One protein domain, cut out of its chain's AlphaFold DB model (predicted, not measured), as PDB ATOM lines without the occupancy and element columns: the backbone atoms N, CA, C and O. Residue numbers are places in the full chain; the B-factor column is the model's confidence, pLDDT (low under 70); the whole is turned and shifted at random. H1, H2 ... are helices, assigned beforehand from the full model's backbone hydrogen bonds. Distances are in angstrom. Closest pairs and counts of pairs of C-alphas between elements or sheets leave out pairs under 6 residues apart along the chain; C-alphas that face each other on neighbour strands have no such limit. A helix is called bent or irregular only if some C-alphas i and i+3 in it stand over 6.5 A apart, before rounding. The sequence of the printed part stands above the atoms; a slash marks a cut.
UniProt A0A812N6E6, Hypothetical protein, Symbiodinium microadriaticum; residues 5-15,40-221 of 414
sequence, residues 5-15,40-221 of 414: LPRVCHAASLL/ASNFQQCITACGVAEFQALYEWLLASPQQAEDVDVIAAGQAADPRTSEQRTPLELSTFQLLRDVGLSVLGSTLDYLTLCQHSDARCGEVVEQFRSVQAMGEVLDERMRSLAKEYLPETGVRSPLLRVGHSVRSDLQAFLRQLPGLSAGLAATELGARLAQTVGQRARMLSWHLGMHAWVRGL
ATOM      1  N   LEU A   5     108.327  89.526  67.403       38.66
ATOM      2  CA  LEU A   5     108.925  89.317  68.735       38.66
ATOM      3  C   LEU A   5     109.152  87.839  69.113       38.66
ATOM      4  O   LEU A   5     110.287  87.491  69.426       38.66
ATOM      5  N   PRO A   6     108.155  86.930  69.020       42.03
ATOM      6  CA  PRO A   6     108.359  85.528  69.397       42.03
ATOM      7  C   PRO A   6     109.424  84.827  68.545       42.03
ATOM      8  O   PRO A   6     110.059  83.882  69.006       42.03
ATOM      9  N   ARG A   7     109.627  85.293  67.305       41.94
ATOM     10  CA  ARG A   7     110.593  84.736  66.355       41.94
ATOM     11  C   ARG A   7     112.001  85.302  66.581       41.94
ATOM     12  O   ARG A   7     112.933  84.513  66.665       41.94
ATOM     13  N   VAL A   8     112.140  86.611  66.845       40.81
ATOM     14  CA  VAL A   8     113.422  87.243  67.246       40.81
ATOM     15  C   VAL A   8     113.978  86.573  68.507       40.81
ATOM     16  O   VAL A   8     115.145  86.187  68.539       40.81
ATOM     17  N   CYS A   9     113.137  86.381  69.532       38.62
ATOM     18  CA  CYS A   9     113.549  85.766  70.797       38.62
ATOM     19  C   CYS A   9     113.959  84.292  70.614       38.62
ATOM     20  O   CYS A   9     114.896  83.813  71.254       38.62
ATOM     21  N   HIS A  10     113.302  83.569  69.698       39.97
ATOM     22  CA  HIS A  10     113.634  82.179  69.383       39.97
ATOM     23  C   HIS A  10     114.925  82.050  68.551       39.97
ATOM     24  O   HIS A  10     115.769  81.203  68.848       39.97
ATOM     25  N   ALA A  11     115.132  82.924  67.561       43.59
ATOM     26  CA  ALA A  11     116.327  82.943  66.716       43.59
ATOM     27  C   ALA A  11     117.589  83.382  67.480       43.59
ATOM     28  O   ALA A  11     118.650  82.770  67.333       43.59
ATOM     29  N   ALA A  12     117.469  84.373  68.370       40.53
ATOM     30  CA  ALA A  12     118.558  84.780  69.254       40.53
ATOM     31  C   ALA A  12     118.974  83.631  70.204       40.53
ATOM     32  O   ALA A  12     120.166  83.405  70.428       40.53
ATOM     33  N   SER A  13     118.009  82.837  70.689       42.44
ATOM     34  CA  SER A  13     118.254  81.665  71.550       42.44
ATOM     35  C   SER A  13     119.019  80.536  70.828       42.44
ATOM     36  O   SER A  13     119.915  79.906  71.402       42.44
ATOM     37  N   LEU A  14     118.749  80.326  69.533       39.69
ATOM     38  CA  LEU A  14     119.429  79.324  68.692       39.69
ATOM     39  C   LEU A  14     120.886  79.686  68.343       39.69
ATOM     40  O   LEU A  14     121.722  78.798  68.157       39.69
ATOM     41  N   LEU A  15     121.219  80.976  68.269       44.97
ATOM     42  CA  LEU A  15     122.584  81.441  67.989       44.97
ATOM     43  C   LEU A  15     123.489  81.383  69.222       44.97
ATOM     44  O   LEU A  15     124.646  80.977  69.116       44.97
ATOM     45  N   ALA A  40     125.268 101.447  62.650       63.59
ATOM     46  CA  ALA A  40     124.667 102.706  62.211       63.59
ATOM     47  C   ALA A  40     125.158 103.198  60.829       63.59
ATOM     48  O   ALA A  40     124.447 103.943  60.159       63.59
ATOM     49  N   SER A  41     126.355 102.793  60.393       67.50
ATOM     50  CA  SER A  41     126.955 103.166  59.103       67.50
ATOM     51  C   SER A  41     126.704 102.152  57.979       67.50
ATOM     52  O   SER A  41     126.818 102.513  56.809       67.50
ATOM     53  N   ASN A  42     126.337 100.904  58.307       76.19
ATOM     54  CA  ASN A  42     126.007  99.869  57.325       76.19
ATOM     55  C   ASN A  42     125.125  98.754  57.926       76.19
ATOM     56  O   ASN A  42     125.584  97.636  58.181       76.19
ATOM     57  N   PHE A  43     123.836  99.050  58.123       78.94
ATOM     58  CA  PHE A  43     122.869  98.103  58.694       78.94
ATOM     59  C   PHE A  43     122.789  96.787  57.922       78.94
ATOM     60  O   PHE A  43     122.762  95.725  58.534       78.94
ATOM     61  N   GLN A  44     122.795  96.836  56.587       78.31
ATOM     62  CA  GLN A  44     122.624  95.640  55.762       78.31
ATOM     63  C   GLN A  44     123.772  94.642  55.966       78.31
ATOM     64  O   GLN A  44     123.543  93.434  56.059       78.31
ATOM     65  N   GLN A  45     125.005  95.142  56.086       76.06
ATOM     66  CA  GLN A  45     126.173  94.310  56.370       76.06
ATOM     67  C   GLN A  45     126.102  93.708  57.777       76.06
ATOM     68  O   GLN A  45     126.368  92.519  57.935       76.06
ATOM     69  N   CYS A  46     125.686  94.491  58.775       75.50
ATOM     70  CA  CYS A  46     125.524  94.004  60.142       75.50
ATOM     71  C   CYS A  46     124.424  92.956  60.288       75.50
ATOM     72  O   CYS A  46     124.644  91.923  60.906       75.50
ATOM     73  N   ILE A  47     123.259  93.174  59.680       79.94
ATOM     74  CA  ILE A  47     122.154  92.210  59.722       79.94
ATOM     75  C   ILE A  47     122.575  90.896  59.053       79.94
ATOM     76  O   ILE A  47     122.333  89.817  59.598       79.94
ATOM     77  N   THR A  48     123.277  90.986  57.917       75.25
ATOM     78  CA  THR A  48     123.842  89.815  57.231       75.25
ATOM     79  C   THR A  48     124.863  89.090  58.112       75.25
ATOM     80  O   THR A  48     124.822  87.865  58.199       75.25
ATOM     81  N   ALA A  49     125.745  89.826  58.798       68.19
ATOM     82  CA  ALA A  49     126.742  89.261  59.706       68.19
ATOM     83  C   ALA A  49     126.112  88.604  60.947       68.19
ATOM     84  O   ALA A  49     126.579  87.557  61.384       68.19
ATOM     85  N   CYS A  50     125.030  89.176  61.484       70.19
ATOM     86  CA  CYS A  50     124.293  88.607  62.611       70.19
ATOM     87  C   CYS A  50     123.521  87.333  62.238       70.19
ATOM     88  O   CYS A  50     123.325  86.476  63.099       70.19
ATOM     89  N   GLY A  51     123.070  87.208  60.982       66.62
ATOM     90  CA  GLY A  51     122.408  86.007  60.457       66.62
ATOM     91  C   GLY A  51     120.998  85.743  61.007       66.62
ATOM     92  O   GLY A  51     120.509  84.619  60.906       66.62
ATOM     93  N   VAL A  52     120.343  86.753  61.594       70.94
ATOM     94  CA  VAL A  52     118.985  86.666  62.163       70.94
ATOM     95  C   VAL A  52     118.007  87.378  61.233       70.94
ATOM     96  O   VAL A  52     118.022  88.605  61.121       70.94
ATOM     97  N   ALA A  53     117.142  86.609  60.571       73.50
ATOM     98  CA  ALA A  53     116.181  87.133  59.599       73.50
ATOM     99  C   ALA A  53     115.216  88.160  60.216       73.50
ATOM    100  O   ALA A  53     114.761  89.088  59.552       73.50
ATOM    101  N   GLU A  54     114.924  88.038  61.505       78.94
ATOM    102  CA  GLU A  54     113.996  88.920  62.190       78.94
ATOM    103  C   GLU A  54     114.559  90.328  62.438       78.94
ATOM    104  O   GLU A  54     113.779  91.277  62.521       78.94
ATOM    105  N   PHE A  55     115.887  90.506  62.478       82.88
ATOM    106  CA  PHE A  55     116.481  91.848  62.487       82.88
ATOM    107  C   PHE A  55     116.360  92.539  61.132       82.88
ATOM    108  O   PHE A  55     116.153  93.750  61.106       82.88
ATOM    109  N   GLN A  56     116.410  91.787  60.026       85.75
ATOM    110  CA  GLN A  56     116.094  92.329  58.702       85.75
ATOM    111  C   GLN A  56     114.646  92.817  58.669       85.75
ATOM    112  O   GLN A  56     114.398  93.963  58.307       85.75
ATOM    113  N   ALA A  57     113.707  91.989  59.138       82.19
ATOM    114  CA  ALA A  57     112.295  92.356  59.192       82.19
ATOM    115  C   ALA A  57     112.046  93.590  60.077       82.19
ATOM    116  O   ALA A  57     111.291  94.478  59.693       82.19
ATOM    117  N   LEU A  58     112.691  93.679  61.247       83.38
ATOM    118  CA  LEU A  58     112.573  94.844  62.130       83.38
ATOM    119  C   LEU A  58     113.203  96.102  61.515       83.38
ATOM    120  O   LEU A  58     112.623  97.177  61.624       83.38
ATOM    121  N   TYR A  59     114.356  95.987  60.854       87.81
ATOM    122  CA  TYR A  59     115.010  97.101  60.163       87.81
ATOM    123  C   TYR A  59     114.158  97.639  59.010       87.81
ATOM    124  O   TYR A  59     113.872  98.834  58.957       87.81
ATOM    125  N   GLU A  60     113.685  96.755  58.130       86.44
ATOM    126  CA  GLU A  60     112.768  97.104  57.042       86.44
ATOM    127  C   GLU A  60     111.483  97.724  57.589       86.44
ATOM    128  O   GLU A  60     111.008  98.735  57.075       86.44
ATOM    129  N   TRP A  61     110.961  97.183  58.691       83.75
ATOM    130  CA  TRP A  61     109.808  97.746  59.372       83.75
ATOM    131  C   TRP A  61     110.105  99.091  60.046       83.75
ATOM    132  O   TRP A  61     109.211  99.916  60.133       83.75
ATOM    133  N   LEU A  62     111.311  99.399  60.510       84.31
ATOM    134  CA  LEU A  62     111.615 100.748  61.005       84.31
ATOM    135  C   LEU A  62     111.732 101.751  59.850       84.31
ATOM    136  O   LEU A  62     111.306 102.897  59.981       84.31
ATOM    137  N   LEU A  63     112.276 101.324  58.707       82.88
ATOM    138  CA  LEU A  63     112.414 102.169  57.520       82.88
ATOM    139  C   LEU A  63     111.089 102.439  56.813       82.88
ATOM    140  O   LEU A  63     110.895 103.540  56.289       82.88
ATOM    141  N   ALA A  64     110.203 101.443  56.776       76.44
ATOM    142  CA  ALA A  64     108.943 101.542  56.067       76.44
ATOM    143  C   ALA A  64     108.112 102.693  56.639       76.44
ATOM    144  O   ALA A  64     107.840 102.754  57.839       76.44
ATOM    145  N   SER A  65     107.681 103.607  55.777       65.19
ATOM    146  CA  SER A  65     106.857 104.727  56.221       65.19
ATOM    147  C   SER A  65     105.494 104.244  56.758       65.19
ATOM    148  O   SER A  65     105.068 103.128  56.449       65.19
ATOM    149  N   PRO A  66     104.790 105.046  57.573       57.75
ATOM    150  CA  PRO A  66     103.471 104.701  58.115       57.75
ATOM    151  C   PRO A  66     102.458 104.314  57.029       57.75
ATOM    152  O   PRO A  66     101.814 103.281  57.163       57.75
ATOM    153  N   GLN A  67     102.459 105.019  55.894       53.34
ATOM    154  CA  GLN A  67     101.620 104.701  54.729       53.34
ATOM    155  C   GLN A  67     101.940 103.343  54.086       53.34
ATOM    156  O   GLN A  67     101.026 102.636  53.704       53.34
ATOM    157  N   GLN A  68     103.205 102.900  54.053       49.22
ATOM    158  CA  GLN A  68     103.536 101.552  53.552       49.22
ATOM    159  C   GLN A  68     103.006 100.433  54.464       49.22
ATOM    160  O   GLN A  68     102.837  99.311  54.004       49.22
ATOM    161  N   ALA A  69     102.771 100.715  55.749       44.16
ATOM    162  CA  ALA A  69     102.150  99.767  56.674       44.16
ATOM    163  C   ALA A  69     100.618  99.879  56.673       44.16
ATOM    164  O   ALA A  69      99.944  98.868  56.823       44.16
ATOM    165  N   GLU A  70     100.072 101.081  56.472       51.34
ATOM    166  CA  GLU A  70      98.633 101.298  56.298       51.34
ATOM    167  C   GLU A  70      98.118 100.745  54.982       51.34
ATOM    168  O   GLU A  70      97.101 100.078  55.013       51.34
ATOM    169  N   ASP A  71      98.821 100.908  53.863       44.97
ATOM    170  CA  ASP A  71      98.442 100.260  52.605       44.97
ATOM    171  C   ASP A  71      98.372  98.740  52.801       44.97
ATOM    172  O   ASP A  71      97.443  98.104  52.328       44.97
ATOM    173  N   VAL A  72      99.281  98.148  53.580       41.75
ATOM    174  CA  VAL A  72      99.247  96.713  53.903       41.75
ATOM    175  C   VAL A  72      98.074  96.353  54.825       41.75
ATOM    176  O   VAL A  72      97.397  95.368  54.548       41.75
ATOM    177  N   ASP A  73      97.800  97.131  55.877       40.28
ATOM    178  CA  ASP A  73      96.689  96.888  56.816       40.28
ATOM    179  C   ASP A  73      95.306  97.135  56.150       40.28
ATOM    180  O   ASP A  73      94.362  96.378  56.375       40.28
ATOM    181  N   VAL A  74      95.190  98.151  55.287       44.28
ATOM    182  CA  VAL A  74      93.988  98.543  54.519       44.28
ATOM    183  C   VAL A  74      93.719  97.541  53.391       44.28
ATOM    184  O   VAL A  74      92.588  97.077  53.245       44.28
ATOM    185  N   ILE A  75      94.753  97.119  52.653       38.50
ATOM    186  CA  ILE A  75      94.641  96.063  51.632       38.50
ATOM    187  C   ILE A  75      94.327  94.708  52.286       38.50
ATOM    188  O   ILE A  75      93.499  93.962  51.764       38.50
ATOM    189  N   ALA A  76      94.920  94.387  53.444       36.03
ATOM    190  CA  ALA A  76      94.597  93.170  54.196       36.03
ATOM    191  C   ALA A  76      93.152  93.163  54.726       36.03
ATOM    192  O   ALA A  76      92.550  92.095  54.828       36.03
ATOM    193  N   ALA A  77      92.575  94.337  54.999       42.00
ATOM    194  CA  ALA A  77      91.165  94.516  55.348       42.00
ATOM    195  C   ALA A  77      90.218  94.548  54.124       42.00
ATOM    196  O   ALA A  77      89.029  94.826  54.276       42.00
ATOM    197  N   GLY A  78      90.720  94.275  52.911       33.22
ATOM    198  CA  GLY A  78      89.920  94.240  51.681       33.22
ATOM    199  C   GLY A  78      89.494  95.616  51.164       33.22
ATOM    200  O   GLY A  78      88.565  95.709  50.363       33.22
ATOM    201  N   GLN A  79      90.149  96.687  51.614       45.00
ATOM    202  CA  GLN A  79      89.831  98.064  51.246       45.00
ATOM    203  C   GLN A  79      90.848  98.604  50.231       45.00
ATOM    204  O   GLN A  79      92.032  98.266  50.257       45.00
ATOM    205  N   ALA A  80      90.385  99.446  49.305       40.88
ATOM    206  CA  ALA A  80      91.274 100.118  48.363       40.88
ATOM    207  C   ALA A  80      92.094 101.187  49.098       40.88
ATOM    208  O   ALA A  80      91.525 102.038  49.782       40.88
ATOM    209  N   ALA A  81      93.420 101.160  48.936       45.38
ATOM    210  CA  ALA A  81      94.289 102.250  49.371       45.38
ATOM    211  C   ALA A  81      93.845 103.557  48.684       45.38
ATOM    212  O   ALA A  81      93.785 103.615  47.453       45.38
ATOM    213  N   ASP A  82      93.489 104.590  49.456       45.75
ATOM    214  CA  ASP A  82      93.069 105.875  48.887       45.75
ATOM    215  C   ASP A  82      94.304 106.761  48.630       45.75
ATOM    216  O   ASP A  82      94.980 107.157  49.582       45.75
ATOM    217  N   PRO A  83      94.593 107.147  47.374       40.03
ATOM    218  CA  PRO A  83      95.717 108.022  47.046       40.03
ATOM    219  C   PRO A  83      95.642 109.409  47.712       40.03
ATOM    220  O   PRO A  83      96.657 110.099  47.787       40.03
ATOM    221  N   ARG A  84      94.498 109.833  48.264       42.44
ATOM    222  CA  ARG A  84      94.357 111.127  48.958       42.44
ATOM    223  C   ARG A  84      95.015 111.180  50.339       42.44
ATOM    224  O   ARG A  84      95.278 112.279  50.819       42.44
ATOM    225  N   THR A  85      95.339 110.042  50.962       46.50
ATOM    226  CA  THR A  85      96.245 110.022  52.128       46.50
ATOM    227  C   THR A  85      97.712 110.127  51.699       46.50
ATOM    228  O   THR A  85      98.548 110.548  52.495       46.50
ATOM    229  N   SER A  86      98.038 109.806  50.441       44.12
ATOM    230  CA  SER A  86      99.415 109.761  49.936       44.12
ATOM    231  C   SER A  86      99.994 111.130  49.539       44.12
ATOM    232  O   SER A  86     101.211 111.304  49.589       44.12
ATOM    233  N   GLU A  87      99.166 112.126  49.198       44.59
ATOM    234  CA  GLU A  87      99.667 113.306  48.471       44.59
ATOM    235  C   GLU A  87     100.073 114.529  49.312       44.59
ATOM    236  O   GLU A  87     100.727 115.416  48.767       44.59
ATOM    237  N   GLN A  88      99.792 114.616  50.620       55.12
ATOM    238  CA  GLN A  88     100.237 115.770  51.428       55.12
ATOM    239  C   GLN A  88     100.624 115.389  52.861       55.12
ATOM    240  O   GLN A  88      99.965 115.775  53.825       55.12
ATOM    241  N   ARG A  89     101.739 114.665  53.015       65.94
ATOM    242  CA  ARG A  89     102.384 114.549  54.331       65.94
ATOM    243  C   ARG A  89     102.814 115.926  54.806       65.94
ATOM    244  O   ARG A  89     103.462 116.675  54.069       65.94
ATOM    245  N   THR A  90     102.492 116.247  56.050       74.25
ATOM    246  CA  THR A  90     102.953 117.512  56.622       74.25
ATOM    247  C   THR A  90     104.449 117.427  56.937       74.25
ATOM    248  O   THR A  90     104.950 116.353  57.286       74.25
ATOM    249  N   PRO A  91     105.197 118.541  56.863       80.25
ATOM    250  CA  PRO A  91     106.581 118.559  57.328       80.25
ATOM    251  C   PRO A  91     106.717 118.065  58.778       80.25
ATOM    252  O   PRO A  91     107.655 117.334  59.077       80.25
ATOM    253  N   LEU A  92     105.748 118.368  59.656       80.50
ATOM    254  CA  LEU A  92     105.726 117.873  61.036       80.50
ATOM    255  C   LEU A  92     105.663 116.354  61.125       80.50
ATOM    256  O   LEU A  92     106.420 115.754  61.886       80.50
ATOM    257  N   GLU A  93     104.737 115.749  60.384       80.75
ATOM    258  CA  GLU A  93     104.566 114.301  60.324       80.75
ATOM    259  C   GLU A  93     105.891 113.637  59.931       80.75
ATOM    260  O   GLU A  93     106.391 112.763  60.641       80.75
ATOM    261  N   LEU A  94     106.509 114.128  58.853       82.06
ATOM    262  CA  LEU A  94     107.777 113.616  58.346       82.06
ATOM    263  C   LEU A  94     108.918 113.781  59.350       82.06
ATOM    264  O   LEU A  94     109.609 112.807  59.645       82.06
ATOM    265  N   SER A  95     109.116 114.984  59.886       86.06
ATOM    266  CA  SER A  95     110.212 115.270  60.815       86.06
ATOM    267  C   SER A  95     110.060 114.522  62.139       86.06
ATOM    268  O   SER A  95     111.048 114.035  62.688       86.06
ATOM    269  N   THR A  96     108.831 114.368  62.633       86.62
ATOM    270  CA  THR A  96     108.546 113.616  63.862       86.62
ATOM    271  C   THR A  96     108.773 112.121  63.662       86.62
ATOM    272  O   THR A  96     109.425 111.480  64.489       86.62
ATOM    273  N   PHE A  97     108.286 111.563  62.548       87.44
ATOM    274  CA  PHE A  97     108.524 110.164  62.208       87.44
ATOM    275  C   PHE A  97     110.019 109.884  62.039       87.44
ATOM    276  O   PHE A  97     110.521 108.926  62.617       87.44
ATOM    277  N   GLN A  98     110.741 110.734  61.301       88.19
ATOM    278  CA  GLN A  98     112.189 110.610  61.112       88.19
ATOM    279  C   GLN A  98     112.935 110.639  62.444       88.19
ATOM    280  O   GLN A  98     113.729 109.743  62.702       88.19
ATOM    281  N   LEU A  99     112.633 111.603  63.319       90.69
ATOM    282  CA  LEU A  99     113.283 111.710  64.623       90.69
ATOM    283  C   LEU A  99     113.127 110.427  65.453       90.69
ATOM    284  O   LEU A  99     114.113 109.904  65.968       90.69
ATOM    285  N   LEU A 100     111.904 109.908  65.577       91.31
ATOM    286  CA  LEU A 100     111.642 108.706  66.374       91.31
ATOM    287  C   LEU A 100     112.152 107.430  65.693       91.31
ATOM    288  O   LEU A 100     112.676 106.542  66.366       91.31
ATOM    289  N   ARG A 101     112.074 107.350  64.362       90.69
ATOM    290  CA  ARG A 101     112.694 106.274  63.584       90.69
ATOM    291  C   ARG A 101     114.196 106.230  63.825       90.69
ATOM    292  O   ARG A 101     114.727 105.152  64.058       90.69
ATOM    293  N   ASP A 102     114.874 107.371  63.794       90.44
ATOM    294  CA  ASP A 102     116.321 107.437  63.981       90.44
ATOM    295  C   ASP A 102     116.715 106.991  65.403       90.44
ATOM    296  O   ASP A 102     117.732 106.318  65.574       90.44
ATOM    297  N   VAL A 103     115.871 107.255  66.413       92.12
ATOM    298  CA  VAL A 103     116.019 106.667  67.760       92.12
ATOM    299  C   VAL A 103     115.880 105.144  67.719       92.12
ATOM    300  O   VAL A 103     116.751 104.441  68.230       92.12
ATOM    301  N   GLY A 104     114.824 104.617  67.091       91.62
ATOM    302  CA  GLY A 104     114.619 103.170  66.953       91.62
ATOM    303  C   GLY A 104     115.763 102.476  66.204       91.62
ATOM    304  O   GLY A 104     116.227 101.418  66.625       91.62
ATOM    305  N   LEU A 105     116.272 103.099  65.138       90.12
ATOM    306  CA  LEU A 105     117.431 102.624  64.386       90.12
ATOM    307  C   LEU A 105     118.699 102.664  65.236       90.12
ATOM    308  O   LEU A 105     119.446 101.698  65.216       90.12
ATOM    309  N   SER A 106     118.936 103.712  66.023       90.94
ATOM    310  CA  SER A 106     120.086 103.766  66.937       90.94
ATOM    311  C   SER A 106     120.066 102.618  67.951       90.94
ATOM    312  O   SER A 106     121.073 101.935  68.125       90.94
ATOM    313  N   VAL A 107     118.897 102.326  68.540       91.94
ATOM    314  CA  VAL A 107     118.717 101.171  69.436       91.94
ATOM    315  C   VAL A 107     119.010  99.859  68.706       91.94
ATOM    316  O   VAL A 107     119.753  99.025  69.225       91.94
ATOM    317  N   LEU A 108     118.475  99.674  67.497       90.44
ATOM    318  CA  LEU A 108     118.717  98.470  66.702       90.44
ATOM    319  C   LEU A 108     120.193  98.334  66.298       90.44
ATOM    320  O   LEU A 108     120.748  97.244  66.382       90.44
ATOM    321  N   GLY A 109     120.841  99.430  65.905       88.81
ATOM    322  CA  GLY A 109     122.251  99.469  65.525       88.81
ATOM    323  C   GLY A 109     123.151  99.049  66.681       88.81
ATOM    324  O   GLY A 109     123.902  98.093  66.533       88.81
ATOM    325  N   SER A 110     122.981  99.663  67.856       89.06
ATOM    326  CA  SER A 110     123.684  99.265  69.085       89.06
ATOM    327  C   SER A 110     123.404  97.815  69.488       89.06
ATOM    328  O   SER A 110     124.294  97.126  69.981       89.06
ATOM    329  N   THR A 111     122.181  97.330  69.255       88.88
ATOM    330  CA  THR A 111     121.822  95.926  69.508       88.88
ATOM    331  C   THR A 111     122.605  94.975  68.601       88.88
ATOM    332  O   THR A 111     123.139  93.972  69.074       88.88
ATOM    333  N   LEU A 112     122.699  95.295  67.308       86.06
ATOM    334  CA  LEU A 112     123.453  94.510  66.331       86.06
ATOM    335  C   LEU A 112     124.958  94.568  66.610       86.06
ATOM    336  O   LEU A 112     125.594  93.519  66.635       86.06
ATOM    337  N   ASP A 113     125.502  95.755  66.904       84.81
ATOM    338  CA  ASP A 113     126.907  95.947  67.284       84.81
ATOM    339  C   ASP A 113     127.267  95.057  68.485       84.81
ATOM    340  O   ASP A 113     128.218  94.272  68.431       84.81
ATOM    341  N   TYR A 114     126.459  95.113  69.548       84.88
ATOM    342  CA  TYR A 114     126.644  94.285  70.736       84.88
ATOM    343  C   TYR A 114     126.600  92.783  70.414       84.88
ATOM    344  O   TYR A 114     127.478  92.025  70.835       84.88
ATOM    345  N   LEU A 115     125.614  92.347  69.624       81.56
ATOM    346  CA  LEU A 115     125.472  90.947  69.234       81.56
ATOM    347  C   LEU A 115     126.670  90.461  68.408       81.56
ATOM    348  O   LEU A 115     127.202  89.385  68.687       81.56
ATOM    349  N   THR A 116     127.122  91.244  67.425       78.94
ATOM    350  CA  THR A 116     128.291  90.916  66.602       78.94
ATOM    351  C   THR A 116     129.549  90.797  67.459       78.94
ATOM    352  O   THR A 116     130.290  89.826  67.303       78.94
ATOM    353  N   LEU A 117     129.779  91.716  68.402       78.69
ATOM    354  CA  LEU A 117     130.920  91.646  69.324       78.69
ATOM    355  C   LEU A 117     130.890  90.366  70.168       78.69
ATOM    356  O   LEU A 117     131.901  89.669  70.281       78.69
ATOM    357  N   CYS A 118     129.724  90.015  70.708       79.62
ATOM    358  CA  CYS A 118     129.562  88.808  71.511       79.62
ATOM    359  C   CYS A 118     129.718  87.513  70.701       79.62
ATOM    360  O   CYS A 118     130.317  86.560  71.195       79.62
ATOM    361  N   GLN A 119     129.253  87.472  69.448       77.19
ATOM    362  CA  GLN A 119     129.457  86.324  68.554       77.19
ATOM    363  C   GLN A 119     130.941  86.067  68.256       77.19
ATOM    364  O   GLN A 119     131.352  84.917  68.125       77.19
ATOM    365  N   HIS A 120     131.754  87.124  68.196       77.00
ATOM    366  CA  HIS A 120     133.191  87.028  67.928       77.00
ATOM    367  C   HIS A 120     134.042  86.887  69.199       77.00
ATOM    368  O   HIS A 120     135.268  86.915  69.111       77.00
ATOM    369  N   SER A 121     133.420  86.711  70.373       75.81
ATOM    370  CA  SER A 121     134.120  86.648  71.668       75.81
ATOM    371  C   SER A 121     135.028  87.863  71.927       75.81
ATOM    372  O   SER A 121     136.078  87.742  72.559       75.81
ATOM    373  N   ASP A 122     134.636  89.038  71.426       77.69
ATOM    374  CA  ASP A 122     135.358  90.288  71.656       77.69
ATOM    375  C   ASP A 122     135.243  90.692  73.135       77.69
ATOM    376  O   ASP A 122     134.166  90.607  73.730       77.69
ATOM    377  N   ALA A 123     136.340  91.161  73.738       76.94
ATOM    378  CA  ALA A 123     136.365  91.580  75.141       76.94
ATOM    379  C   ALA A 123     135.331  92.683  75.451       76.94
ATOM    380  O   ALA A 123     134.787  92.732  76.555       76.94
ATOM    381  N   ARG A 124     134.989  93.509  74.454       79.88
ATOM    382  CA  ARG A 124     133.971  94.567  74.547       79.88
ATOM    383  C   ARG A 124     132.547  94.035  74.722       79.88
ATOM    384  O   ARG A 124     131.672  94.793  75.128       79.88
ATOM    385  N   CYS A 125     132.297  92.741  74.500       76.00
ATOM    386  CA  CYS A 125     131.025  92.101  74.861       76.00
ATOM    387  C   CYS A 125     130.736  92.196  76.378       76.00
ATOM    388  O   CYS A 125     129.576  92.190  76.790       76.00
ATOM    389  N   GLY A 126     131.768  92.333  77.221       73.38
ATOM    390  CA  GLY A 126     131.605  92.593  78.656       73.38
ATOM    391  C   GLY A 126     131.179  94.027  78.995       73.38
ATOM    392  O   GLY A 126     130.752  94.294  80.115       73.38
ATOM    393  N   GLU A 127     131.252  94.952  78.036       82.12
ATOM    394  CA  GLU A 127     130.991  96.382  78.217       82.12
ATOM    395  C   GLU A 127     129.613  96.762  77.654       82.12
ATOM    396  O   GLU A 127     129.484  97.637  76.798       82.12
ATOM    397  N   VAL A 128     128.559  96.083  78.126       80.69
ATOM    398  CA  VAL A 128     127.189  96.222  77.588       80.69
ATOM    399  C   VAL A 128     126.732  97.682  77.569       80.69
ATOM    400  O   VAL A 128     126.244  98.159  76.553       80.69
ATOM    401  N   VAL A 129     126.928  98.418  78.667       83.06
ATOM    402  CA  VAL A 129     126.514  99.828  78.783       83.06
ATOM    403  C   VAL A 129     127.186 100.705  77.722       83.06
ATOM    404  O   VAL A 129     126.541 101.585  77.154       83.06
ATOM    405  N   GLU A 130     128.453 100.436  77.407       83.44
ATOM    406  CA  GLU A 130     129.214 101.227  76.439       83.44
ATOM    407  C   GLU A 130     128.710 101.051  75.007       83.44
ATOM    408  O   GLU A 130     128.682 102.016  74.240       83.44
ATOM    409  N   GLN A 131     128.195  99.865  74.664       84.38
ATOM    410  CA  GLN A 131     127.610  99.624  73.339       84.38
ATOM    411  C   GLN A 131     126.315 100.420  73.101       84.38
ATOM    412  O   GLN A 131     125.946 100.689  71.957       84.38
ATOM    413  N   PHE A 132     125.644 100.859  74.170       87.56
ATOM    414  CA  PHE A 132     124.405 101.640  74.108       87.56
ATOM    415  C   PHE A 132     124.604 103.139  74.411       87.56
ATOM    416  O   PHE A 132     123.630 103.869  74.610       87.56
ATOM    417  N   ARG A 133     125.845 103.649  74.386       86.00
ATOM    418  CA  ARG A 133     126.149 105.071  74.641       86.00
ATOM    419  C   ARG A 133     125.459 106.027  73.652       86.00
ATOM    420  O   ARG A 133     125.018 107.109  74.037       86.00
ATOM    421  N   SER A 134     125.317 105.634  72.385       84.38
ATOM    422  CA  SER A 134     124.572 106.394  71.363       84.38
ATOM    423  C   SER A 134     123.084 106.538  71.709       84.38
ATOM    424  O   SER A 134     122.500 107.603  71.502       84.38
ATOM    425  N   VAL A 135     122.480 105.491  72.277       87.38
ATOM    426  CA  VAL A 135     121.085 105.485  72.741       87.38
ATOM    427  C   VAL A 135     120.909 106.441  73.918       87.38
ATOM    428  O   VAL A 135     119.943 107.206  73.947       87.38
ATOM    429  N   GLN A 136     121.865 106.461  74.850       87.75
ATOM    430  CA  GLN A 136     121.878 107.433  75.945       87.75
ATOM    431  C   GLN A 136     121.938 108.874  75.419       87.75
ATOM    432  O   GLN A 136     121.086 109.686  75.782       87.75
ATOM    433  N   ALA A 137     122.882 109.174  74.522       87.56
ATOM    434  CA  ALA A 137     123.029 110.510  73.944       87.56
ATOM    435  C   ALA A 137     121.752 110.972  73.217       87.56
ATOM    436  O   ALA A 137     121.360 112.135  73.312       87.56
ATOM    437  N   MET A 138     121.058 110.062  72.527       86.19
ATOM    438  CA  MET A 138     119.762 110.363  71.916       86.19
ATOM    439  C   MET A 138     118.674 110.668  72.947       86.19
ATOM    440  O   MET A 138     117.913 111.617  72.756       86.19
ATOM    441  N   GLY A 139     118.608 109.911  74.045       84.69
ATOM    442  CA  GLY A 139     117.651 110.155  75.124       84.69
ATOM    443  C   GLY A 139     117.825 111.521  75.796       84.69
ATOM    444  O   GLY A 139     116.835 112.139  76.185       84.69
ATOM    445  N   GLU A 140     119.060 112.019  75.889       87.06
ATOM    446  CA  GLU A 140     119.380 113.326  76.480       87.06
ATOM    447  C   GLU A 140     118.874 114.503  75.629       87.06
ATOM    448  O   GLU A 140     118.416 115.505  76.179       87.06
ATOM    449  N   VAL A 141     118.884 114.369  74.298       89.44
ATOM    450  CA  VAL A 141     118.465 115.440  73.369       89.44
ATOM    451  C   VAL A 141     117.028 115.295  72.854       89.44
ATOM    452  O   VAL A 141     116.508 116.214  72.218       89.44
ATOM    453  N   LEU A 142     116.367 114.157  73.101       89.88
ATOM    454  CA  LEU A 142     115.045 113.853  72.542       89.88
ATOM    455  C   LEU A 142     113.976 114.867  72.969       89.88
ATOM    456  O   LEU A 142     113.241 115.372  72.121       89.88
ATOM    457  N   ASP A 143     113.915 115.202  74.259       87.00
ATOM    458  CA  ASP A 143     112.936 116.162  74.788       87.00
ATOM    459  C   ASP A 143     113.083 117.540  74.132       87.00
ATOM    460  O   ASP A 143     112.088 118.191  73.810       87.00
ATOM    461  N   GLU A 144     114.319 117.999  73.929       89.12
ATOM    462  CA  GLU A 144     114.596 119.288  73.296       89.12
ATOM    463  C   GLU A 144     114.177 119.282  71.825       89.12
ATOM    464  O   GLU A 144     113.480 120.199  71.382       89.12
ATOM    465  N   ARG A 145     114.518 118.219  71.086       91.25
ATOM    466  CA  ARG A 145     114.124 118.064  69.680       91.25
ATOM    467  C   ARG A 145     112.606 117.992  69.516       91.25
ATOM    468  O   ARG A 145     112.057 118.700  68.675       91.25
ATOM    469  N   MET A 146     111.913 117.233  70.367       89.81
ATOM    470  CA  MET A 146     110.445 117.164  70.364       89.81
ATOM    471  C   MET A 146     109.806 118.508  70.726       89.81
ATOM    472  O   MET A 146     108.819 118.909  70.113       89.81
ATOM    473  N   ARG A 147     110.380 119.255  71.678       88.31
ATOM    474  CA  ARG A 147     109.932 120.622  71.988       88.31
ATOM    475  C   ARG A 147     110.156 121.581  70.824       88.31
ATOM    476  O   ARG A 147     109.326 122.463  70.639       88.31
ATOM    477  N   SER A 148     111.249 121.441  70.076       89.38
ATOM    478  CA  SER A 148     111.509 122.251  68.882       89.38
ATOM    479  C   SER A 148     110.453 121.995  67.810       89.38
ATOM    480  O   SER A 148     109.798 122.940  67.378       89.38
ATOM    481  N   LEU A 149     110.194 120.723  67.486       86.88
ATOM    482  CA  LEU A 149     109.131 120.335  66.551       86.88
ATOM    483  C   LEU A 149     107.762 120.848  67.012       86.88
ATOM    484  O   LEU A 149     107.007 121.415  66.233       86.88
ATOM    485  N   ALA A 150     107.452 120.738  68.304       83.88
ATOM    486  CA  ALA A 150     106.186 121.228  68.838       83.88
ATOM    487  C   ALA A 150     106.065 122.766  68.830       83.88
ATOM    488  O   ALA A 150     104.949 123.287  68.791       83.88
ATOM    489  N   LYS A 151     107.184 123.507  68.881       81.50
ATOM    490  CA  LYS A 151     107.189 124.979  68.796       81.50
ATOM    491  C   LYS A 151     106.832 125.477  67.400       81.50
ATOM    492  O   LYS A 151     106.148 126.489  67.284       81.50
ATOM    493  N   GLU A 152     107.259 124.766  66.365       71.62
ATOM    494  CA  GLU A 152     106.929 125.099  64.974       71.62
ATOM    495  C   GLU A 152     105.410 125.056  64.710       71.62
ATOM    496  O   GLU A 152     104.927 125.720  63.799       71.62
ATOM    497  N   TYR A 153     104.647 124.366  65.570       65.88
ATOM    498  CA  TYR A 153     103.205 124.130  65.426       65.88
ATOM    499  C   TYR A 153     102.379 124.646  66.618       65.88
ATOM    500  O   TYR A 153     101.274 124.176  66.885       65.88
ATOM    501  N   LEU A 154     102.887 125.670  67.320       56.09
ATOM    502  CA  LEU A 154     102.204 126.366  68.425       56.09
ATOM    503  C   LEU A 154     100.748 126.820  68.170       56.09
ATOM    504  O   LEU A 154     100.009 126.861  69.155       56.09
ATOM    505  N   PRO A 155     100.308 127.166  66.941       60.03
ATOM    506  CA  PRO A 155      98.923 127.579  66.704       60.03
ATOM    507  C   PRO A 155      97.901 126.434  66.777       60.03
ATOM    508  O   PRO A 155      96.702 126.702  66.774       60.03
ATOM    509  N   GLU A 156      98.340 125.171  66.787       59.09
ATOM    510  CA  GLU A 156      97.456 124.019  66.592       59.09
ATOM    511  C   GLU A 156      97.048 123.384  67.928       59.09
ATOM    512  O   GLU A 156      97.820 122.670  68.582       59.09
ATOM    513  N   THR A 157      95.808 123.646  68.345       60.59
ATOM    514  CA  THR A 157      95.175 122.988  69.494       60.59
ATOM    515  C   THR A 157      95.148 121.475  69.272       60.59
ATOM    516  O   THR A 157      94.676 121.015  68.240       60.59
ATOM    517  N   GLY A 158      95.659 120.693  70.227       67.81
ATOM    518  CA  GLY A 158      95.617 119.224  70.177       67.81
ATOM    519  C   GLY A 158      96.890 118.525  69.679       67.81
ATOM    520  O   GLY A 158      97.106 117.379  70.049       67.81
ATOM    521  N   VAL A 159      97.804 119.193  68.960       76.62
ATOM    522  CA  VAL A 159      99.024 118.553  68.395       76.62
ATOM    523  C   VAL A 159     100.219 118.574  69.350       76.62
ATOM    524  O   VAL A 159     100.950 117.590  69.503       76.62
ATOM    525  N   ARG A 160     100.420 119.701  70.042       79.88
ATOM    526  CA  ARG A 160     101.576 119.912  70.926       79.88
ATOM    527  C   ARG A 160     101.665 118.877  72.046       79.88
ATOM    528  O   ARG A 160     102.750 118.383  72.339       79.88
ATOM    529  N   SER A 161     100.547 118.587  72.709       78.19
ATOM    530  CA  SER A 161     100.538 117.683  73.863       78.19
ATOM    531  C   SER A 161     100.936 116.247  73.478       78.19
ATOM    532  O   SER A 161     101.857 115.724  74.100       78.19
ATOM    533  N   PRO A 162     100.359 115.628  72.431       78.62
ATOM    534  CA  PRO A 162     100.819 114.345  71.899       78.62
ATOM    535  C   PRO A 162     102.309 114.273  71.576       78.62
ATOM    536  O   PRO A 162     102.962 113.330  72.011       78.62
ATOM    537  N   LEU A 163     102.863 115.274  70.877       84.75
ATOM    538  CA  LEU A 163     104.299 115.329  70.576       84.75
ATOM    539  C   LEU A 163     105.126 115.245  71.866       84.75
ATOM    540  O   LEU A 163     106.036 114.428  71.991       84.75
ATOM    541  N   LEU A 164     104.788 116.069  72.858       86.50
ATOM    542  CA  LEU A 164     105.522 116.105  74.120       86.50
ATOM    543  C   LEU A 164     105.334 114.825  74.946       86.50
ATOM    544  O   LEU A 164     106.302 114.362  75.548       86.50
ATOM    545  N   ARG A 165     104.127 114.240  74.959       85.44
ATOM    546  CA  ARG A 165     103.849 112.967  75.643       85.44
ATOM    547  C   ARG A 165     104.657 111.824  75.042       85.44
ATOM    548  O   ARG A 165     105.377 111.167  75.779       85.44
ATOM    549  N   VAL A 166     104.619 111.653  73.720       86.50
ATOM    550  CA  VAL A 166     105.368 110.589  73.033       86.50
ATOM    551  C   VAL A 166     106.872 110.751  73.252       86.50
ATOM    552  O   VAL A 166     107.558 109.780  73.563       86.50
ATOM    553  N   GLY A 167     107.391 111.981  73.157       89.31
ATOM    554  CA  GLY A 167     108.795 112.270  73.461       89.31
ATOM    555  C   GLY A 167     109.185 111.852  74.881       89.31
ATOM    556  O   GLY A 167     110.182 111.155  75.076       89.31
ATOM    557  N   HIS A 168     108.352 112.208  75.863       89.62
ATOM    558  CA  HIS A 168     108.554 111.830  77.257       89.62
ATOM    559  C   HIS A 168     108.502 110.310  77.466       89.62
ATOM    560  O   HIS A 168     109.373 109.764  78.147       89.62
ATOM    561  N   SER A 169     107.522 109.629  76.867       89.56
ATOM    562  CA  SER A 169     107.356 108.177  76.952       89.56
ATOM    563  C   SER A 169     108.549 107.438  76.359       89.56
ATOM    564  O   SER A 169     109.129 106.585  77.026       89.56
ATOM    565  N   VAL A 170     108.998 107.821  75.159       91.00
ATOM    566  CA  VAL A 170     110.193 107.233  74.533       91.00
ATOM    567  C   VAL A 170     111.417 107.453  75.414       91.00
ATOM    568  O   VAL A 170     112.153 106.509  75.681       91.00
ATOM    569  N   ARG A 171     111.628 108.666  75.940       92.44
ATOM    570  CA  ARG A 171     112.748 108.930  76.854       92.44
ATOM    571  C   ARG A 171     112.677 108.060  78.113       92.44
ATOM    572  O   ARG A 171     113.702 107.537  78.546       92.44
ATOM    573  N   SER A 172     111.491 107.910  78.698       91.44
ATOM    574  CA  SER A 172     111.268 107.043  79.859       91.44
ATOM    575  C   SER A 172     111.613 105.586  79.540       91.44
ATOM    576  O   SER A 172     112.325 104.947  80.318       91.44
ATOM    577  N   ASP A 173     111.193 105.085  78.375       91.31
ATOM    578  CA  ASP A 173     111.493 103.731  77.900       91.31
ATOM    579  C   ASP A 173     113.009 103.535  77.699       91.31
ATOM    580  O   ASP A 173     113.578 102.556  78.190       91.31
ATOM    581  N   LEU A 174     113.701 104.506  77.082       92.38
ATOM    582  CA  LEU A 174     115.165 104.497  76.938       92.38
ATOM    583  C   LEU A 174     115.869 104.462  78.307       92.38
ATOM    584  O   LEU A 174     116.778 103.665  78.526       92.38
ATOM    585  N   GLN A 175     115.440 105.290  79.264       91.50
ATOM    586  CA  GLN A 175     116.017 105.320  80.613       91.50
ATOM    587  C   GLN A 175     115.734 104.038  81.405       91.50
ATOM    588  O   GLN A 175     116.566 103.598  82.202       91.50
ATOM    589  N   ALA A 176     114.553 103.442  81.239       91.12
ATOM    590  CA  ALA A 176     114.217 102.159  81.843       91.12
ATOM    591  C   ALA A 176     115.087 101.035  81.269       91.12
ATOM    592  O   ALA A 176     115.563 100.193  82.028       91.12
ATOM    593  N   PHE A 177     115.335 101.048  79.961       91.31
ATOM    594  CA  PHE A 177     116.237 100.116  79.296       91.31
ATOM    595  C   PHE A 177     117.683 100.259  79.785       91.31
ATOM    596  O   PHE A 177     118.265  99.284  80.254       91.31
ATOM    597  N   LEU A 178     118.237 101.476  79.785       89.19
ATOM    598  CA  LEU A 178     119.615 101.730  80.227       89.19
ATOM    599  C   LEU A 178     119.851 101.315  81.688       89.19
ATOM    600  O   LEU A 178     120.920 100.807  82.016       89.19
ATOM    601  N   ARG A 179     118.847 101.467  82.563       89.38
ATOM    602  CA  ARG A 179     118.908 100.995  83.959       89.38
ATOM    603  C   ARG A 179     118.942  99.473  84.093       89.38
ATOM    604  O   ARG A 179     119.451  98.978  85.094       89.38
ATOM    605  N   GLN A 180     118.395  98.741  83.126       87.75
ATOM    606  CA  GLN A 180     118.378  97.278  83.140       87.75
ATOM    607  C   GLN A 180     119.697  96.679  82.643       87.75
ATOM    608  O   GLN A 180     120.087  95.625  83.136       87.75
ATOM    609  N   LEU A 181     120.414  97.361  81.737       83.88
ATOM    610  CA  LEU A 181     121.641  96.852  81.107       83.88
ATOM    611  C   LEU A 181     122.711  96.310  82.076       83.88
ATOM    612  O   LEU A 181     123.213  95.218  81.812       83.88
ATOM    613  N   PRO A 182     123.058  96.980  83.198       81.50
ATOM    614  CA  PRO A 182     124.111  96.495  84.098       81.50
ATOM    615  C   PRO A 182     123.790  95.152  84.769       81.50
ATOM    616  O   PRO A 182     124.699  94.458  85.215       81.50
ATOM    617  N   GLY A 183     122.506  94.792  84.867       71.94
ATOM    618  CA  GLY A 183     122.053  93.534  85.466       71.94
ATOM    619  C   GLY A 183     122.037  92.348  84.500       71.94
ATOM    620  O   GLY A 183     121.711  91.236  84.912       71.94
ATOM    621  N   LEU A 184     122.357  92.560  83.220       72.38
ATOM    622  CA  LEU A 184     122.265  91.537  82.183       72.38
ATOM    623  C   LEU A 184     123.636  90.893  81.967       72.38
ATOM    624  O   LEU A 184     124.498  91.436  81.286       72.38
ATOM    625  N   SER A 185     123.832  89.708  82.544       56.56
ATOM    626  CA  SER A 185     125.049  88.901  82.363       56.56
ATOM    627  C   SER A 185     125.036  88.050  81.086       56.56
ATOM    628  O   SER A 185     126.067  87.506  80.698       56.56
ATOM    629  N   ALA A 186     123.882  87.932  80.421       61.12
ATOM    630  CA  ALA A 186     123.702  87.165  79.194       61.12
ATOM    631  C   ALA A 186     123.381  88.094  78.019       61.12
ATOM    632  O   ALA A 186     122.367  88.797  78.038       61.12
ATOM    633  N   GLY A 187     124.191  88.032  76.956       63.81
ATOM    634  CA  GLY A 187     123.993  88.873  75.773       63.81
ATOM    635  C   GLY A 187     122.640  88.678  75.073       63.81
ATOM    636  O   GLY A 187     122.140  89.596  74.422       63.81
ATOM    637  N   LEU A 188     121.988  87.529  75.288       68.19
ATOM    638  CA  LEU A 188     120.635  87.242  74.809       68.19
ATOM    639  C   LEU A 188     119.592  88.223  75.370       68.19
ATOM    640  O   LEU A 188     118.775  88.748  74.618       68.19
ATOM    641  N   ALA A 189     119.646  88.506  76.674       77.12
ATOM    642  CA  ALA A 189     118.641  89.328  77.341       77.12
ATOM    643  C   ALA A 189     118.764  90.810  76.953       77.12
ATOM    644  O   ALA A 189     117.756  91.476  76.733       77.12
ATOM    645  N   ALA A 190     119.994  91.317  76.799       79.88
ATOM    646  CA  ALA A 190     120.233  92.677  76.311       79.88
ATOM    647  C   ALA A 190     119.775  92.846  74.854       79.88
ATOM    648  O   ALA A 190     119.164  93.856  74.511       79.88
ATOM    649  N   THR A 191     120.005  91.825  74.025       81.62
ATOM    650  CA  THR A 191     119.585  91.802  72.619       81.62
ATOM    651  C   THR A 191     118.061  91.795  72.477       81.62
ATOM    652  O   THR A 191     117.505  92.571  71.703       81.62
ATOM    653  N   GLU A 192     117.368  90.957  73.251       83.81
ATOM    654  CA  GLU A 192     115.902  90.899  73.265       83.81
ATOM    655  C   GLU A 192     115.284  92.214  73.752       83.81
ATOM    656  O   GLU A 192     114.370  92.749  73.119       83.81
ATOM    657  N   LEU A 193     115.813  92.776  74.844       86.50
ATOM    658  CA  LEU A 193     115.359  94.062  75.369       86.50
ATOM    659  C   LEU A 193     115.596  95.202  74.371       86.50
ATOM    660  O   LEU A 193     114.706  96.032  74.186       86.50
ATOM    661  N   GLY A 194     116.748  95.219  73.694       89.25
ATOM    662  CA  GLY A 194     117.064  96.196  72.651       89.25
ATOM    663  C   GLY A 194     116.124  96.090  71.449       89.25
ATOM    664  O   GLY A 194     115.538  97.088  71.030       89.25
ATOM    665  N   ALA A 195     115.883  94.875  70.946       87.31
ATOM    666  CA  ALA A 195     114.942  94.636  69.850       87.31
ATOM    667  C   ALA A 195     113.513  95.075  70.212       87.31
ATOM    668  O   ALA A 195     112.839  95.744  69.423       87.31
ATOM    669  N   ARG A 196     113.063  94.744  71.429       87.81
ATOM    670  CA  ARG A 196     111.745  95.133  71.939       87.81
ATOM    671  C   ARG A 196     111.621  96.648  72.069       87.81
ATOM    672  O   ARG A 196     110.611  97.205  71.649       87.81
ATOM    673  N   LEU A 197     112.651  97.317  72.584       91.81
ATOM    674  CA  LEU A 197     112.691  98.773  72.676       91.81
ATOM    675  C   LEU A 197     112.634  99.427  71.292       91.81
ATOM    676  O   LEU A 197     111.813 100.317  71.084       91.81
ATOM    677  N   ALA A 198     113.446  98.968  70.335       90.38
ATOM    678  CA  ALA A 198     113.431  99.481  68.965       90.38
ATOM    679  C   ALA A 198     112.034  99.352  68.333       90.38
ATOM    680  O   ALA A 198     111.532 100.304  67.731       90.38
ATOM    681  N   GLN A 199     111.363  98.215  68.541       85.75
ATOM    682  CA  GLN A 199     109.986  98.016  68.102       85.75
ATOM    683  C   GLN A 199     109.012  98.984  68.787       85.75
ATOM    684  O   GLN A 199     108.212  99.611  68.096       85.75
ATOM    685  N   THR A 200     109.079  99.143  70.111       86.81
ATOM    686  CA  THR A 200     108.217 100.075  70.860       86.81
ATOM    687  C   THR A 200     108.393 101.516  70.382       86.81
ATOM    688  O   THR A 200     107.402 102.199  70.121       86.81
ATOM    689  N   VAL A 201     109.633 101.978  70.185       89.62
ATOM    690  CA  VAL A 201     109.894 103.318  69.636       89.62
ATOM    691  C   VAL A 201     109.321 103.449  68.225       89.62
ATOM    692  O   VAL A 201     108.632 104.427  67.934       89.62
ATOM    693  N   GLY A 202     109.533 102.455  67.357       87.56
ATOM    694  CA  GLY A 202     108.961 102.453  66.010       87.56
ATOM    695  C   GLY A 202     107.428 102.447  66.003       87.56
ATOM    696  O   GLY A 202     106.813 103.093  65.156       87.56
ATOM    697  N   GLN A 203     106.787 101.777  66.967       81.38
ATOM    698  CA  GLN A 203     105.328 101.757  67.102       81.38
ATOM    699  C   GLN A 203     104.822 103.155  67.446       81.38
ATOM    700  O   GLN A 203     103.969 103.679  66.734       81.38
ATOM    701  N   ARG A 204     105.420 103.799  68.454       85.06
ATOM    702  CA  ARG A 204     105.103 105.185  68.824       85.06
ATOM    703  C   ARG A 204     105.343 106.158  67.664       85.06
ATOM    704  O   ARG A 204     104.511 107.029  67.430       85.06
ATOM    705  N   ALA A 205     106.422 105.978  66.894       85.19
ATOM    706  CA  ALA A 205     106.716 106.786  65.706       85.19
ATOM    707  C   ALA A 205     105.596 106.707  64.662       85.19
ATOM    708  O   ALA A 205     105.107 107.728  64.183       85.19
ATOM    709  N   ARG A 206     105.167 105.485  64.334       80.75
ATOM    710  CA  ARG A 206     104.087 105.230  63.374       80.75
ATOM    711  C   ARG A 206     102.757 105.772  63.864       80.75
ATOM    712  O   ARG A 206     102.064 106.437  63.105       80.75
ATOM    713  N   MET A 207     102.439 105.522  65.131       77.38
ATOM    714  CA  MET A 207     101.224 106.018  65.763       77.38
ATOM    715  C   MET A 207     101.159 107.533  65.699       77.38
ATOM    716  O   MET A 207     100.193 108.078  65.182       77.38
ATOM    717  N   LEU A 208     102.195 108.219  66.174       80.31
ATOM    718  CA  LEU A 208     102.227 109.672  66.172       80.31
ATOM    719  C   LEU A 208     102.146 110.235  64.751       80.31
ATOM    720  O   LEU A 208     101.399 111.176  64.521       80.31
ATOM    721  N   SER A 209     102.837 109.629  63.786       80.12
ATOM    722  CA  SER A 209     102.744 110.033  62.382       80.12
ATOM    723  C   SER A 209     101.325 109.892  61.824       80.12
ATOM    724  O   SER A 209     100.815 110.842  61.238       80.12
ATOM    725  N   TRP A 210     100.660 108.753  62.052       76.69
ATOM    726  CA  TRP A 210      99.270 108.549  61.628       76.69
ATOM    727  C   TRP A 210      98.342 109.599  62.239       76.69
ATOM    728  O   TRP A 210      97.556 110.232  61.542       76.69
ATOM    729  N   HIS A 211      98.491 109.848  63.537       76.50
ATOM    730  CA  HIS A 211      97.709 110.840  64.264       76.50
ATOM    731  C   HIS A 211      97.905 112.266  63.721       76.50
ATOM    732  O   HIS A 211      96.938 113.016  63.587       76.50
ATOM    733  N   LEU A 212      99.141 112.639  63.376       78.88
ATOM    734  CA  LEU A 212      99.455 113.929  62.756       78.88
ATOM    735  C   LEU A 212      98.856 114.046  61.348       78.88
ATOM    736  O   LEU A 212      98.296 115.090  61.012       78.88
ATOM    737  N   GLY A 213      98.918 112.972  60.554       77.56
ATOM    738  CA  GLY A 213      98.285 112.898  59.237       77.56
ATOM    739  C   GLY A 213      96.761 113.030  59.319       77.56
ATOM    740  O   GLY A 213      96.171 113.842  58.609       77.56
ATOM    741  N   MET A 214      96.126 112.314  60.252       75.62
ATOM    742  CA  MET A 214      94.686 112.410  60.511       75.62
ATOM    743  C   MET A 214      94.271 113.816  60.936       75.62
ATOM    744  O   MET A 214      93.288 114.343  60.422       75.62
ATOM    745  N   HIS A 215      95.034 114.457  61.825       76.44
ATOM    746  CA  HIS A 215      94.769 115.838  62.225       76.44
ATOM    747  C   HIS A 215      94.851 116.807  61.038       76.44
ATOM    748  O   HIS A 215      93.948 117.622  60.839       76.44
ATOM    749  N   ALA A 216      95.894 116.698  60.210       75.50
ATOM    750  CA  ALA A 216      96.044 117.525  59.014       75.50
ATOM    751  C   ALA A 216      94.898 117.307  58.011       75.50
ATOM    752  O   ALA A 216      94.342 118.271  57.483       75.50
ATOM    753  N   TRP A 217      94.505 116.051  57.798       76.81
ATOM    754  CA  TRP A 217      93.404 115.691  56.911       76.81
ATOM    755  C   TRP A 217      92.058 116.237  57.401       76.81
ATOM    756  O   TRP A 217      91.370 116.909  56.634       76.81
ATOM    757  N   VAL A 218      91.709 116.034  58.680       75.38
ATOM    758  CA  VAL A 218      90.458 116.541  59.275       75.38
ATOM    759  C   VAL A 218      90.363 118.062  59.153       75.38
ATOM    760  O   VAL A 218      89.293 118.588  58.864       75.38
ATOM    761  N   ARG A 219      91.479 118.789  59.280       71.19
ATOM    762  CA  ARG A 219      91.510 120.243  59.042       71.19
ATOM    763  C   ARG A 219      91.247 120.636  57.590       71.19
ATOM    764  O   ARG A 219      90.743 121.730  57.345       71.19
ATOM    765  N   GLY A 220      91.623 119.785  56.639       68.06
ATOM    766  CA  GLY A 220      91.331 119.971  55.220       68.06
ATOM    767  C   GLY A 220      89.868 119.693  54.862       68.06
ATOM    768  O   GLY A 220      89.394 120.172  53.827       68.06
ATOM    769  N   LEU A 221      89.134 118.959  55.708       66.88
ATOM    770  CA  LEU A 221      87.704 118.739  55.521       66.88
ATOM    771  C   LEU A 221      86.962 120.061  55.739       66.88
ATOM    772  O   LEU A 221      87.034 120.683  56.798       66.88
TER     773      LEU A 221
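This is residues 5 to 15 and 40 to 221 of the 414 residues of the protein "Hypothetical protein" of Symbiodinium microadriaticum (UniProt A0A812N6E6). Two long helices, H6 and H11, run side by side in opposite ways as the core of a long bundle; H10 and the bent helix H9 pack along one side of this pair, and the shorter H1, H2 and H3 pack on the other. The short H7 and H8 turn the backbone at one end, while H4 and H5 sit in a loose loop toward the other end, where H6 begins and H11 ends. The printed part has 193 residues with eleven named helices, H1 to H11 in order along the chain, and no named strand; the class is all helix. The whole is compact, with a radius of gyration of the C-alphas of 18.0 A, and only just elongated, with spans of 58 by 39 by 26 A.

H1 holds residues 5 to 15, from C-alpha 5 at (108.925, 89.317, 68.735), and is 15.8 A long. After the cut come H2, residues 43 to 50, H3, residues 53 to 63 and 15.6 A, H4, residues 66 to 76 and 15.1 A, and H5, residues 83 to 86. H6, residues 91 to 119, runs 41.1 A from C-alpha 91 at (106.581, 118.559, 57.328). H7 is residues 123 to 126 and H8 residues 128 to 131. H9, residues 133 to 152, was assigned as one helix by its hydrogen bonds but is bent, with C-alphas 140 and 143 7.2 A apart; its arms are H9a, residues 133 to 140 and 10.8 A, and H9b, residues 143 to 152 and 14.6 A, at a steep tilt of 48 degrees. H10, residues 160 to 183, is 36.4 A long and only just irregular, with C-alphas 179 and 182 6.9 A apart. H11, residues 187 to 220, is the longest at 49.6 A and ends at C-alpha 220, (91.331, 119.971, 55.220).

H1, H3, H6, H9b, H10 and H11 form an up and down bundle, each running against the one before it. The hub is H6, which touches six other helices. It touches H11 most closely at the C-alphas of Gly 104 and Ala 198, 4.4 A apart, at a shallow tilt of 9 degrees, opposite ways. H10 and H11 are a hairpin at a shallow tilt of 2 degrees, closest at the C-alphas of Val 170 and Val 201, 6.3 A. H9b and H10 are another hairpin, closest at the C-alphas of Ala 150 and Arg 160, 5.2 A. H9a touches H6 at the C-alphas of Val 107 and Val 135, 5.9 A, while both arms are apart from H11. H3 touches H6 with the C-alphas of Leu 62 and Arg 101 closest, 6.2 A. H2 and H3 are a hairpin with a shallow tilt of 16 degrees, closest at the C-alphas of Ile 47 and Gln 56, 6.1 A. H1 touches H11 with the C-alphas of Cys 9 and Glu 192 closest, 6.2 A. H4 only just touches H11, with 3 pairs of C-alphas within 8 A, about perpendicular at 86 degrees; the closest are those of Pro 66 and Arg 206, 5.3 A. H5 is close to H11 but not clearly touching, with the C-alphas of Thr 85 and Gly 213 closest, 7.9 A. H7 touches H6 at the C-alphas of Cys 118 and Cys 125, 4.9 A, and H8 touches H10 at those of Val 129 and Leu 181, 6.2 A. Each O i to N i+4 pair is within hydrogen-bond range in H1, H2, H3, H6, H9a, H9b and H11; in H4 it is 6 of 7 and in H10 18 of 20, and H5, H7 and H8 are too short for such a pair.

The two C-alphas farthest apart, those of Ala 123 and Leu 221, are 59.1 A apart. Residues 16 to 39 are not printed, and C-alphas 15 and 40 are 22.1 A apart across the cut. Of the links that are printed whole, none is long; H4 to H5 and H9 to H10 are short and the others tight. The mean pLDDT of the printed part is 74.7, and 52 residues are under 70, among them residues 5 to 15 and 65 to 89.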